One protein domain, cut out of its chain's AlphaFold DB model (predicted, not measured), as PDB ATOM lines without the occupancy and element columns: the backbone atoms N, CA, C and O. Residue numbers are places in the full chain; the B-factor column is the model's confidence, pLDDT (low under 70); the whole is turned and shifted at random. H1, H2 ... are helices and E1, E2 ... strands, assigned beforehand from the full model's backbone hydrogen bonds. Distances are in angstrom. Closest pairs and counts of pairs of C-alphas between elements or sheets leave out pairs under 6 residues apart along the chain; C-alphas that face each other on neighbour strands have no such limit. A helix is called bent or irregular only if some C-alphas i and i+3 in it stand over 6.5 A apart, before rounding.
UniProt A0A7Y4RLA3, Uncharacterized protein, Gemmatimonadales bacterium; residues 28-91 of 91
ATOM      1  N   ALA A  28     -38.811  -6.291  28.641       92.81
ATOM      2  CA  ALA A  28     -38.811  -6.260  30.110       92.81
ATOM      3  C   ALA A  28     -40.209  -6.331  30.764       92.81
ATOM      4  O   ALA A  28     -40.322  -6.369  31.988       92.81
ATOM      5  N   LYS A  29     -41.287  -6.294  29.972       93.00
ATOM      6  CA  LYS A  29     -42.685  -6.349  30.437       93.00
ATOM      7  C   LYS A  29     -43.435  -7.584  29.938       93.00
ATOM      8  O   LYS A  29     -44.655  -7.638  30.063       93.00
ATOM      9  N   ILE A  30     -42.733  -8.553  29.354       91.31
ATOM     10  CA  ILE A  30     -43.332  -9.792  28.856       91.31
ATOM     11  C   ILE A  30     -42.706 -11.015  29.524       91.31
ATOM     12  O   ILE A  30     -41.590 -10.977  30.048       91.31
ATOM     13  N   ALA A  31     -43.437 -12.123  29.454       93.75
ATOM     14  CA  ALA A  31     -42.936 -13.447  29.774       93.75
ATOM     15  C   ALA A  31     -43.087 -14.370  28.560       93.75
ATOM     16  O   ALA A  31     -44.034 -14.246  27.783       93.75
ATOM     17  N   VAL A  32     -42.149 -15.301  28.413       94.00
ATOM     18  CA  VAL A  32     -42.185 -16.385  27.431       94.00
ATOM     19  C   VAL A  32     -42.360 -17.683  28.197       94.00
ATOM     20  O   VAL A  32     -41.523 -18.017  29.033       94.00
ATOM     21  N   VAL A  33     -43.428 -18.415  27.896       94.44
ATOM     22  CA  VAL A  33     -43.683 -19.736  28.474       94.44
ATOM     23  C   VAL A  33     -43.324 -20.795  27.437       94.44
ATOM     24  O   VAL A  33     -43.870 -20.797  26.335       94.44
ATOM     25  N   ILE A  34     -42.379 -21.668  27.778       93.19
ATOM     26  CA  ILE A  34     -41.939 -22.792  26.951       93.19
ATOM     27  C   ILE A  34     -42.565 -24.057  27.532       93.19
ATOM     28  O   ILE A  34     -42.115 -24.552  28.567       93.19
ATOM     29  N   CYS A  35     -43.609 -24.555  26.877       90.38
ATOM     30  CA  CYS A  35     -44.336 -25.744  27.314       90.38
ATOM     31  C   CYS A  35     -43.748 -27.012  26.684       90.38
ATOM     32  O   CYS A  35     -43.552 -27.051  25.470       90.38
ATOM     33  N   ASP A  36     -43.508 -28.037  27.505       86.94
ATOM     34  CA  ASP A  36     -43.218 -29.421  27.083       86.94
ATOM     35  C   ASP A  36     -42.145 -29.619  25.996       86.94
ATOM     36  O   ASP A  36     -42.207 -30.548  25.187       86.94
ATOM     37  N   MET A  37     -41.107 -28.780  25.996       87.50
ATOM     38  CA  MET A  37     -39.906 -29.009  25.187       87.50
ATOM     39  C   MET A  37     -38.911 -29.901  25.928       87.50
ATOM     40  O   MET A  37     -37.973 -29.417  26.560       87.50
ATOM     41  N   TRP A  38     -39.135 -31.207  25.826       80.81
ATOM     42  CA  TRP A  38     -38.277 -32.233  26.409       80.81
ATOM     43  C   TRP A  38     -37.201 -32.732  25.444       80.81
ATOM     44  O   TRP A  38     -37.383 -32.725  24.227       80.81
ATOM     45  N   ASP A  39     -36.097 -33.214  26.008       73.81
ATOM     46  CA  ASP A  39     -35.066 -33.984  25.306       73.81
ATOM     47  C   ASP A  39     -35.590 -35.357  24.850       73.81
ATOM     48  O   ASP A  39     -35.227 -35.838  23.776       73.81
ATOM     49  N   ALA A  40     -36.506 -35.948  25.624       71.75
ATOM     50  CA  ALA A  40     -37.222 -37.170  25.292       71.75
ATOM     51  C   ALA A  40     -38.745 -36.981  25.387       71.75
ATOM     52  O   ALA A  40     -39.278 -36.479  26.371       71.75
ATOM     53  N   ALA A  41     -39.470 -37.453  24.372       75.88
ATOM     54  CA  ALA A  41     -40.926 -37.547  24.396       75.88
ATOM     55  C   ALA A  41     -41.350 -39.011  24.245       75.88
ATOM     56  O   ALA A  41     -40.736 -39.761  23.486       75.88
ATOM     57  N   GLN A  42     -42.457 -39.401  24.887       77.19
ATOM     58  CA  GLN A  42     -43.041 -40.750  24.755       77.19
ATOM     59  C   GLN A  42     -43.427 -41.100  23.302       77.19
ATOM     60  O   GLN A  42     -43.633 -42.261  22.963       77.19
ATOM     61  N   CYS A  43     -43.500 -40.094  22.425       87.38
ATOM     62  CA  CYS A  43     -43.712 -40.246  20.995       87.38
ATOM     63  C   CYS A  43     -42.456 -39.825  20.218       87.38
ATOM     64  O   CYS A  43     -42.083 -38.651  20.221       87.38
ATOM     65  N   VAL A  44     -41.871 -40.749  19.451       88.94
ATOM     66  CA  VAL A  44     -40.699 -40.489  18.588       88.94
ATOM     67  C   VAL A  44     -40.957 -39.348  17.601       88.94
ATOM     68  O   VAL A  44     -40.087 -38.517  17.353       88.94
ATOM     69  N   SER A  45     -42.170 -39.273  17.050       90.44
ATOM     70  CA  SER A  45     -42.557 -38.197  16.131       90.44
ATOM     71  C   SER A  45     -42.565 -36.829  16.824       90.44
ATOM     72  O   SER A  45     -42.127 -35.841  16.240       90.44
ATOM     73  N   ALA A  46     -43.014 -36.762  18.083       87.50
ATOM     74  CA  ALA A  46     -42.955 -35.533  18.870       87.50
ATOM     75  C   ALA A  46     -41.507 -35.147  19.199       87.50
ATOM     76  O   ALA A  46     -41.130 -34.001  18.966       87.50
ATOM     77  N   ALA A  47     -40.686 -36.109  19.633       88.44
ATOM     78  CA  ALA A  47     -39.272 -35.879  19.933       88.44
ATOM     79  C   ALA A  47     -38.512 -35.303  18.724       88.44
ATOM     80  O   ALA A  47     -37.774 -34.334  18.868       88.44
ATOM     81  N   ARG A  48     -38.752 -35.825  17.511       91.31
ATOM     82  CA  ARG A  48     -38.135 -35.304  16.274       91.31
ATOM     83  C   ARG A  48     -38.507 -33.847  15.995       91.31
ATOM     84  O   ARG A  48     -37.621 -33.038  15.743       91.31
ATOM     85  N   ARG A  49     -39.792 -33.488  16.106       91.25
ATOM     86  CA  ARG A  49     -40.236 -32.094  15.920       91.25
ATOM     87  C   ARG A  49     -39.636 -31.154  16.964       91.25
ATOM     88  O   ARG A  49     -39.234 -30.046  16.621       91.25
ATOM     89  N   VAL A  50     -39.561 -31.596  18.224       91.06
ATOM     90  CA  VAL A  50     -38.944 -30.814  19.306       91.06
ATOM     91  C   VAL A  50     -37.451 -30.607  19.042       91.06
ATOM     92  O   VAL A  50     -36.964 -29.485  19.171       91.06
ATOM     93  N   ALA A  51     -36.738 -31.646  18.605       91.88
ATOM     94  CA  ALA A  51     -35.322 -31.547  18.261       91.88
ATOM     95  C   ALA A  51     -35.068 -30.529  17.136       91.88
ATOM     96  O   ALA A  51     -34.155 -29.715  17.245       91.88
ATOM     97  N   GLU A  52     -35.907 -30.517  16.095       94.06
ATOM     98  CA  GLU A  52     -35.803 -29.555  14.991       94.06
ATOM     99  C   GLU A  52     -36.084 -28.108  15.430       94.06
ATOM    100  O   GLU A  52     -35.387 -27.184  15.010       94.06
ATOM    101  N   MET A  53     -37.084 -27.880  16.292       93.56
ATOM    102  CA  MET A  53     -37.448 -26.523  16.730       93.56
ATOM    103  C   MET A  53     -36.556 -25.974  17.851       93.56
ATOM    104  O   MET A  53     -36.446 -24.754  18.004       93.56
ATOM    105  N   SER A  54     -35.930 -26.850  18.643       93.25
ATOM    106  CA  SER A  54     -35.214 -26.483  19.869       93.25
ATOM    107  C   SER A  54     -34.134 -25.409  19.665       93.25
ATOM    108  O   SER A  54     -34.171 -24.413  20.398       93.25
ATOM    109  N   PRO A  55     -33.252 -25.490  18.645       95.19
ATOM    110  CA  PRO A  55     -32.241 -24.457  18.415       95.19
ATOM    111  C   PRO A  55     -32.856 -23.069  18.218       95.19
ATOM    112  O   PRO A  55     -32.441 -22.096  18.848       95.19
ATOM    113  N   ARG A  56     -33.923 -22.985  17.415       96.12
ATOM    114  CA  ARG A  56     -34.597 -21.720  17.119       96.12
ATOM    115  C   ARG A  56     -35.314 -21.149  18.340       96.12
ATOM    116  O   ARG A  56     -35.293 -19.938  18.555       96.12
ATOM    117  N   VAL A  57     -35.944 -22.000  19.148       95.06
ATOM    118  CA  VAL A  57     -36.574 -21.563  20.402       95.06
ATOM    119  C   VAL A  57     -35.521 -21.056  21.384       95.06
ATOM    120  O   VAL A  57     -35.730 -20.013  22.003       95.06
ATOM    121  N   ASN A  58     -34.374 -21.733  21.483       95.44
ATOM    122  CA  ASN A  58     -33.271 -21.303  22.336       95.44
ATOM    123  C   ASN A  58     -32.741 -19.918  21.925       95.44
ATOM    124  O   ASN A  58     -32.555 -19.056  22.782       95.44
ATOM    125  N   GLU A  59     -32.581 -19.653  20.625       96.81
ATOM    126  CA  GLU A  59     -32.206 -18.321  20.127       96.81
ATOM    127  C   GLU A  59     -33.205 -17.234  20.546       96.81
ATOM    128  O   GLU A  59     -32.814 -16.155  21.000       96.81
ATOM    129  N   VAL A  60     -34.507 -17.508  20.401       94.44
ATOM    130  CA  VAL A  60     -35.572 -16.567  20.778       94.44
ATOM    131  C   VAL A  60     -35.552 -16.313  22.285       94.44
ATOM    132  O   VAL A  60     -35.556 -15.156  22.710       94.44
ATOM    133  N   ALA A  61     -35.478 -17.372  23.091       95.69
ATOM    134  CA  ALA A  61     -35.432 -17.277  24.544       95.69
ATOM    135  C   ALA A  61     -34.198 -16.498  25.019       95.69
ATOM    136  O   ALA A  61     -34.330 -15.588  25.836       95.69
ATOM    137  N   ALA A  62     -33.017 -16.790  24.468       96.38
ATOM    138  CA  ALA A  62     -31.785 -16.076  24.787       96.38
ATOM    139  C   ALA A  62     -31.897 -14.584  24.444       96.38
ATOM    140  O   ALA A  62     -31.576 -13.728  25.272       96.38
ATOM    141  N   ARG A  63     -32.419 -14.252  23.255       95.00
ATOM    142  CA  ARG A  63     -32.545 -12.860  22.810       95.00
ATOM    143  C   ARG A  63     -33.523 -12.048  23.653       95.00
ATOM    144  O   ARG A  63     -33.264 -10.865  23.894       95.00
ATOM    145  N   LEU A  64     -34.641 -12.651  24.051       93.94
ATOM    146  CA  LEU A  64     -35.659 -12.000  24.876       93.94
ATOM    147  C   LEU A  64     -35.208 -11.896  26.335       93.94
ATOM    148  O   LEU A  64     -35.398 -10.851  26.954       93.94
ATOM    149  N   ARG A  65     -34.512 -12.913  26.860       95.31
ATOM    150  CA  ARG A  65     -33.892 -12.872  28.193       95.31
ATOM    151  C   ARG A  65     -32.881 -11.732  28.309       95.31
ATOM    152  O   ARG A  65     -32.909 -11.003  29.293       95.31
ATOM    153  N   GLN A  66     -32.053 -11.512  27.284       95.50
ATOM    154  CA  GLN A  66     -31.152 -10.348  27.214       95.50
ATOM    155  C   GLN A  66     -31.901  -9.005  27.253       95.50
ATOM    156  O   GLN A  66     -31.343  -8.002  27.686       95.50
ATOM    157  N   GLY A  67     -33.155  -8.971  26.790       92.69
ATOM    158  CA  GLY A  67     -34.032  -7.799  26.841       92.69
ATOM    159  C   GLY A  67     -34.800  -7.628  28.157       92.69
ATOM    160  O   GLY A  67     -35.542  -6.657  28.287       92.69
ATOM    161  N   GLY A  68     -34.636  -8.539  29.123       94.50
ATOM    162  CA  GLY A  68     -35.323  -8.513  30.416       94.50
ATOM    163  C   GLY A  68     -36.599  -9.354  30.486       94.50
ATOM    164  O   GLY A  68     -37.289  -9.301  31.502       94.50
ATOM    165  N   ALA A  69     -36.919 -10.133  29.448       95.00
ATOM    166  CA  ALA A  69     -38.091 -11.001  29.479       95.00
ATOM    167  C   ALA A  69     -37.928 -12.128  30.503       95.00
ATOM    168  O   ALA A  69     -36.863 -12.750  30.613       95.00
ATOM    169  N   LEU A  70     -39.015 -12.445  31.205       94.62
ATOM    170  CA  LEU A  70     -39.082 -13.631  32.051       94.62
ATOM    171  C   LEU A  70     -39.238 -14.873  31.168       94.62
ATOM    172  O   LEU A  70     -40.190 -14.971  30.401       94.62
ATOM    173  N   ILE A  71     -38.329 -15.838  31.287       94.75
ATOM    174  CA  ILE A  71     -38.443 -17.123  30.588       94.75
ATOM    175  C   ILE A  71     -38.909 -18.176  31.591       94.75
ATOM    176  O   ILE A  71     -38.204 -18.442  32.563       94.75
ATOM    177  N   VAL A  72     -40.077 -18.760  31.346       92.56
ATOM    178  CA  VAL A  72     -40.683 -19.808  32.171       92.56
ATOM    179  C   VAL A  72     -40.638 -21.116  31.397       92.56
ATOM    180  O   VAL A  72     -41.203 -21.217  30.309       92.56
ATOM    181  N   HIS A  73     -39.981 -22.123  31.959       90.25
ATOM    182  CA  HIS A  73     -40.100 -23.492  31.473       90.25
ATOM    183  C   HIS A  73     -41.293 -24.129  32.188       90.25
ATOM    184  O   HIS A  73     -41.313 -24.172  33.416       90.25
ATOM    185  N   ALA A  74     -42.288 -24.577  31.423       89.69
ATOM    186  CA  ALA A  74     -43.530 -25.157  31.927       89.69
ATOM    187  C   ALA A  74     -43.651 -26.628  31.487       89.69
ATOM    188  O   ALA A  74     -44.377 -26.939  30.541       89.69
ATOM    189  N   PRO A  75     -42.891 -27.530  32.123       85.19
ATOM    190  CA  PRO A  75     -42.998 -28.951  31.857       85.19
ATOM    191  C   PRO A  75     -44.245 -29.569  32.511       85.19
ATOM    192  O   PRO A  75     -44.545 -29.290  33.670       85.19
ATOM    193  N   ALA A  76     -44.934 -30.467  31.804       82.81
ATOM    194  CA  ALA A  76     -46.068 -31.246  32.310       82.81
ATOM    195  C   ALA A  76     -45.651 -32.459  33.170       82.81
ATOM    196  O   ALA A  76     -46.505 -33.146  33.727       82.81
ATOM    197  N   GLY A  77     -44.348 -32.735  33.292       82.75
ATOM    198  CA  GLY A  77     -43.788 -33.881  34.016       82.75
ATOM    199  C   GLY A  77     -42.378 -33.614  34.548       82.75
ATOM    200  O   GLY A  77     -41.885 -32.494  34.452       82.75
ATOM    201  N   CYS A  78     -41.739 -34.625  35.153       80.25
ATOM    202  CA  CYS A  78     -40.359 -34.563  35.679       80.25
ATOM    203  C   CYS A  78     -40.062 -33.349  36.582       80.25
ATOM    204  O   CYS A  78     -38.923 -32.908  36.712       80.25
ATOM    205  N   MET A  79     -41.089 -32.818  37.247       85.94
ATOM    206  CA  MET A  79     -40.982 -31.611  38.064       85.94
ATOM    207  C   MET A  79     -40.119 -31.792  39.313       85.94
ATOM    208  O   MET A  79     -39.631 -30.802  39.855       85.94
ATOM    209  N   GLU A  80     -39.924 -33.034  39.745       88.50
ATOM    210  CA  GLU A  80     -39.026 -33.413  40.839       88.50
ATOM    211  C   GLU A  80     -37.565 -33.079  40.528       88.50
ATOM    212  O   GLU A  80     -36.845 -32.646  41.420       88.50
ATOM    213  N   TYR A  81     -37.147 -33.168  39.259       86.12
ATOM    214  CA  TYR A  81     -35.793 -32.796  38.837       86.12
ATOM    215  C   TYR A  81     -35.453 -31.336  39.176       86.12
ATOM    216  O   TYR A  81     -34.308 -31.006  39.470       86.12
ATOM    217  N   TYR A  82     -36.458 -30.456  39.162       86.94
ATOM    218  CA  TYR A  82     -36.294 -29.029  39.440       86.94
ATOM    219  C   TYR A  82     -36.496 -28.659  40.918       86.94
ATOM    220  O   TYR A  82     -36.457 -27.471  41.249       86.94
ATOM    221  N   ALA A  83     -36.741 -29.625  41.809       91.19
ATOM    222  CA  ALA A  83     -36.924 -29.356  43.234       91.19
ATOM    223  C   ALA A  83     -35.670 -28.698  43.846       91.19
ATOM    224  O   ALA A  83     -34.545 -29.079  43.535       91.19
ATOM    225  N   GLY A  84     -35.860 -27.673  44.685       93.06
ATOM    226  CA  GLY A  84     -34.762 -26.928  45.326       93.06
ATOM    227  C   GLY A  84     -33.941 -26.034  44.389       93.06
ATOM    228  O   GLY A  84     -32.966 -25.418  44.811       93.06
ATOM    229  N   THR A  85     -34.298 -25.941  43.104       91.88
ATOM    230  CA  THR A  85     -33.672 -24.959  42.214       91.88
ATOM    231  C   THR A  85     -34.260 -23.567  42.480       91.88
ATOM    232  O   THR A  85     -35.481 -23.451  42.628       91.88
ATOM    233  N   PRO A  86     -33.461 -22.480  42.431       92.12
ATOM    234  CA  PRO A  86     -33.982 -21.125  42.648       92.12
ATOM    235  C   PRO A  86     -35.120 -20.751  41.692       92.12
ATOM    236  O   PRO A  86     -36.016 -19.987  42.037       92.12
ATOM    237  N   ALA A  87     -35.102 -21.301  40.474       88.00
ATOM    238  CA  ALA A  87     -36.159 -21.091  39.494       88.00
ATOM    239  C   ALA A  87     -37.501 -21.690  39.940       88.00
ATOM    240  O   ALA A  87     -38.539 -21.093  39.668       88.00
ATOM    241  N   ARG A  88     -37.483 -22.843  40.622       89.12
ATOM    242  CA  ARG A  88     -38.688 -23.506  41.128       89.12
ATOM    243  C   ARG A  88     -39.190 -22.895  42.431       89.12
ATOM    244  O   ARG A  88     -40.393 -22.821  42.613       89.12
ATOM    245  N   GLU A  89     -38.294 -22.452  43.306       91.44
ATOM    246  CA  GLU A  89     -38.663 -21.805  44.576       91.44
ATOM    247  C   GLU A  89     -39.228 -20.395  44.385       91.44
ATOM    248  O   GLU A  89     -40.031 -19.925  45.184       91.44
ATOM    249  N   ARG A  90     -38.806 -19.711  43.318       87.62
ATOM    250  CA  ARG A  90     -39.306 -18.383  42.957       87.62
ATOM    251  C   ARG A  90     -40.730 -18.399  42.377       87.62
ATOM    252  O   ARG A  90     -41.365 -17.345  42.382       87.62
ATOM    253  N   ALA A  91     -41.145 -19.515  41.773       78.62
ATOM    254  CA  ALA A  91     -42.355 -19.626  40.953       78.62
ATOM    255  C   ALA A  91     -43.642 -19.752  41.776       78.62
ATOM    256  O   ALA A  91     -43.598 -20.369  42.861       78.62
TER     257      ALA A  91
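Overview. This is residues 28 to 91 of the 91 residues of an uncharacterized protein of Gemmatimonadales bacterium (UniProt A0A7Y4RLA3). Two short parallel strands, E1 and E2, run side by side as a small ribbon, and the second arm of one long bent helix, H1b, packs on them with its residues 57 to 65. The first arm, H1a, reaches beyond the strands, and after E2 the printed part ends in a tail with two very short helices, H2 and H3, of which residues 81 to 86 stand free. The printed part has 64 residues, with two named strands and three named helices in the order E1, H1, E2, H2, H3, and its class is mixed, helices and strands. The outline is flat, spanning 36 by 27 by 13 A, and the whole is only just loose, close to compact, with a radius of gyration of the C-alphas of 13.0 A.

Arrangement. E1, residues 31 to 35, and E2, residues 70 to 74, are parallel neighbours, with 18 degrees between their directions. N 32 and O 70 are 2.8 A apart and N 74 and O 34 are 2.9 A apart, both within hydrogen-bond range. H1, residues 44 to 66, was assigned as one helix by its hydrogen bonds but is bent: C-alphas 52 and 55 are 7.1 A apart, and its arms H1a, residues 44 to 52, and H1b, residues 55 to 66, stand at a steep tilt of 50 degrees. E1, H1 and E2 form a strand-helix-strand unit, two parallel neighbour strands with a helix between them in the chain, and its crossover is right-handed. The closest C-alphas of H1b and E2 are those of Arg 65 and Ile 71, 6.7 A apart; those of H1b and E1 are Val 32 and Ala 61, 7.4 A apart. H2, residues 79 to 82, and H3, residues 86 to 89, are close but not clearly touching, the closest C-alphas being those of Tyr 82 and Arg 88, 6.3 A apart. Among the pairs that are apart are H1b and H2, H1b and H3, and E2 and H3. In H1a and H1b every O i to N i+4 pair is within hydrogen-bond range; H2 and H3 are too short for such a pair, and their single O i to N i+3 pair is within range in H2 but not in H3.

Along the chain. E1 begins at C-alpha 31 (-42.936, -13.447, 29.774) and is 12.6 A long. H1a is 12.5 A long and H1b 16.7 A, ending at C-alpha 66 (-31.152, -10.348, 27.214). E2 is 12.4 A long, H2 5.5 A and H3 5.1 A, with C-alpha 89 at (-38.663, -21.805, 44.576).

Size, cuts and confidence. The C-alphas farthest apart are those of Lys 29 and Val 44, 36.2 A. The printed part has no cut and no long link; the link from E1 to H1 is short, and those from H1 to E2, E2 to H2 and H2 to H3 are tight. The mean pLDDT of the printed part is 89.9, and no printed residue is under 70.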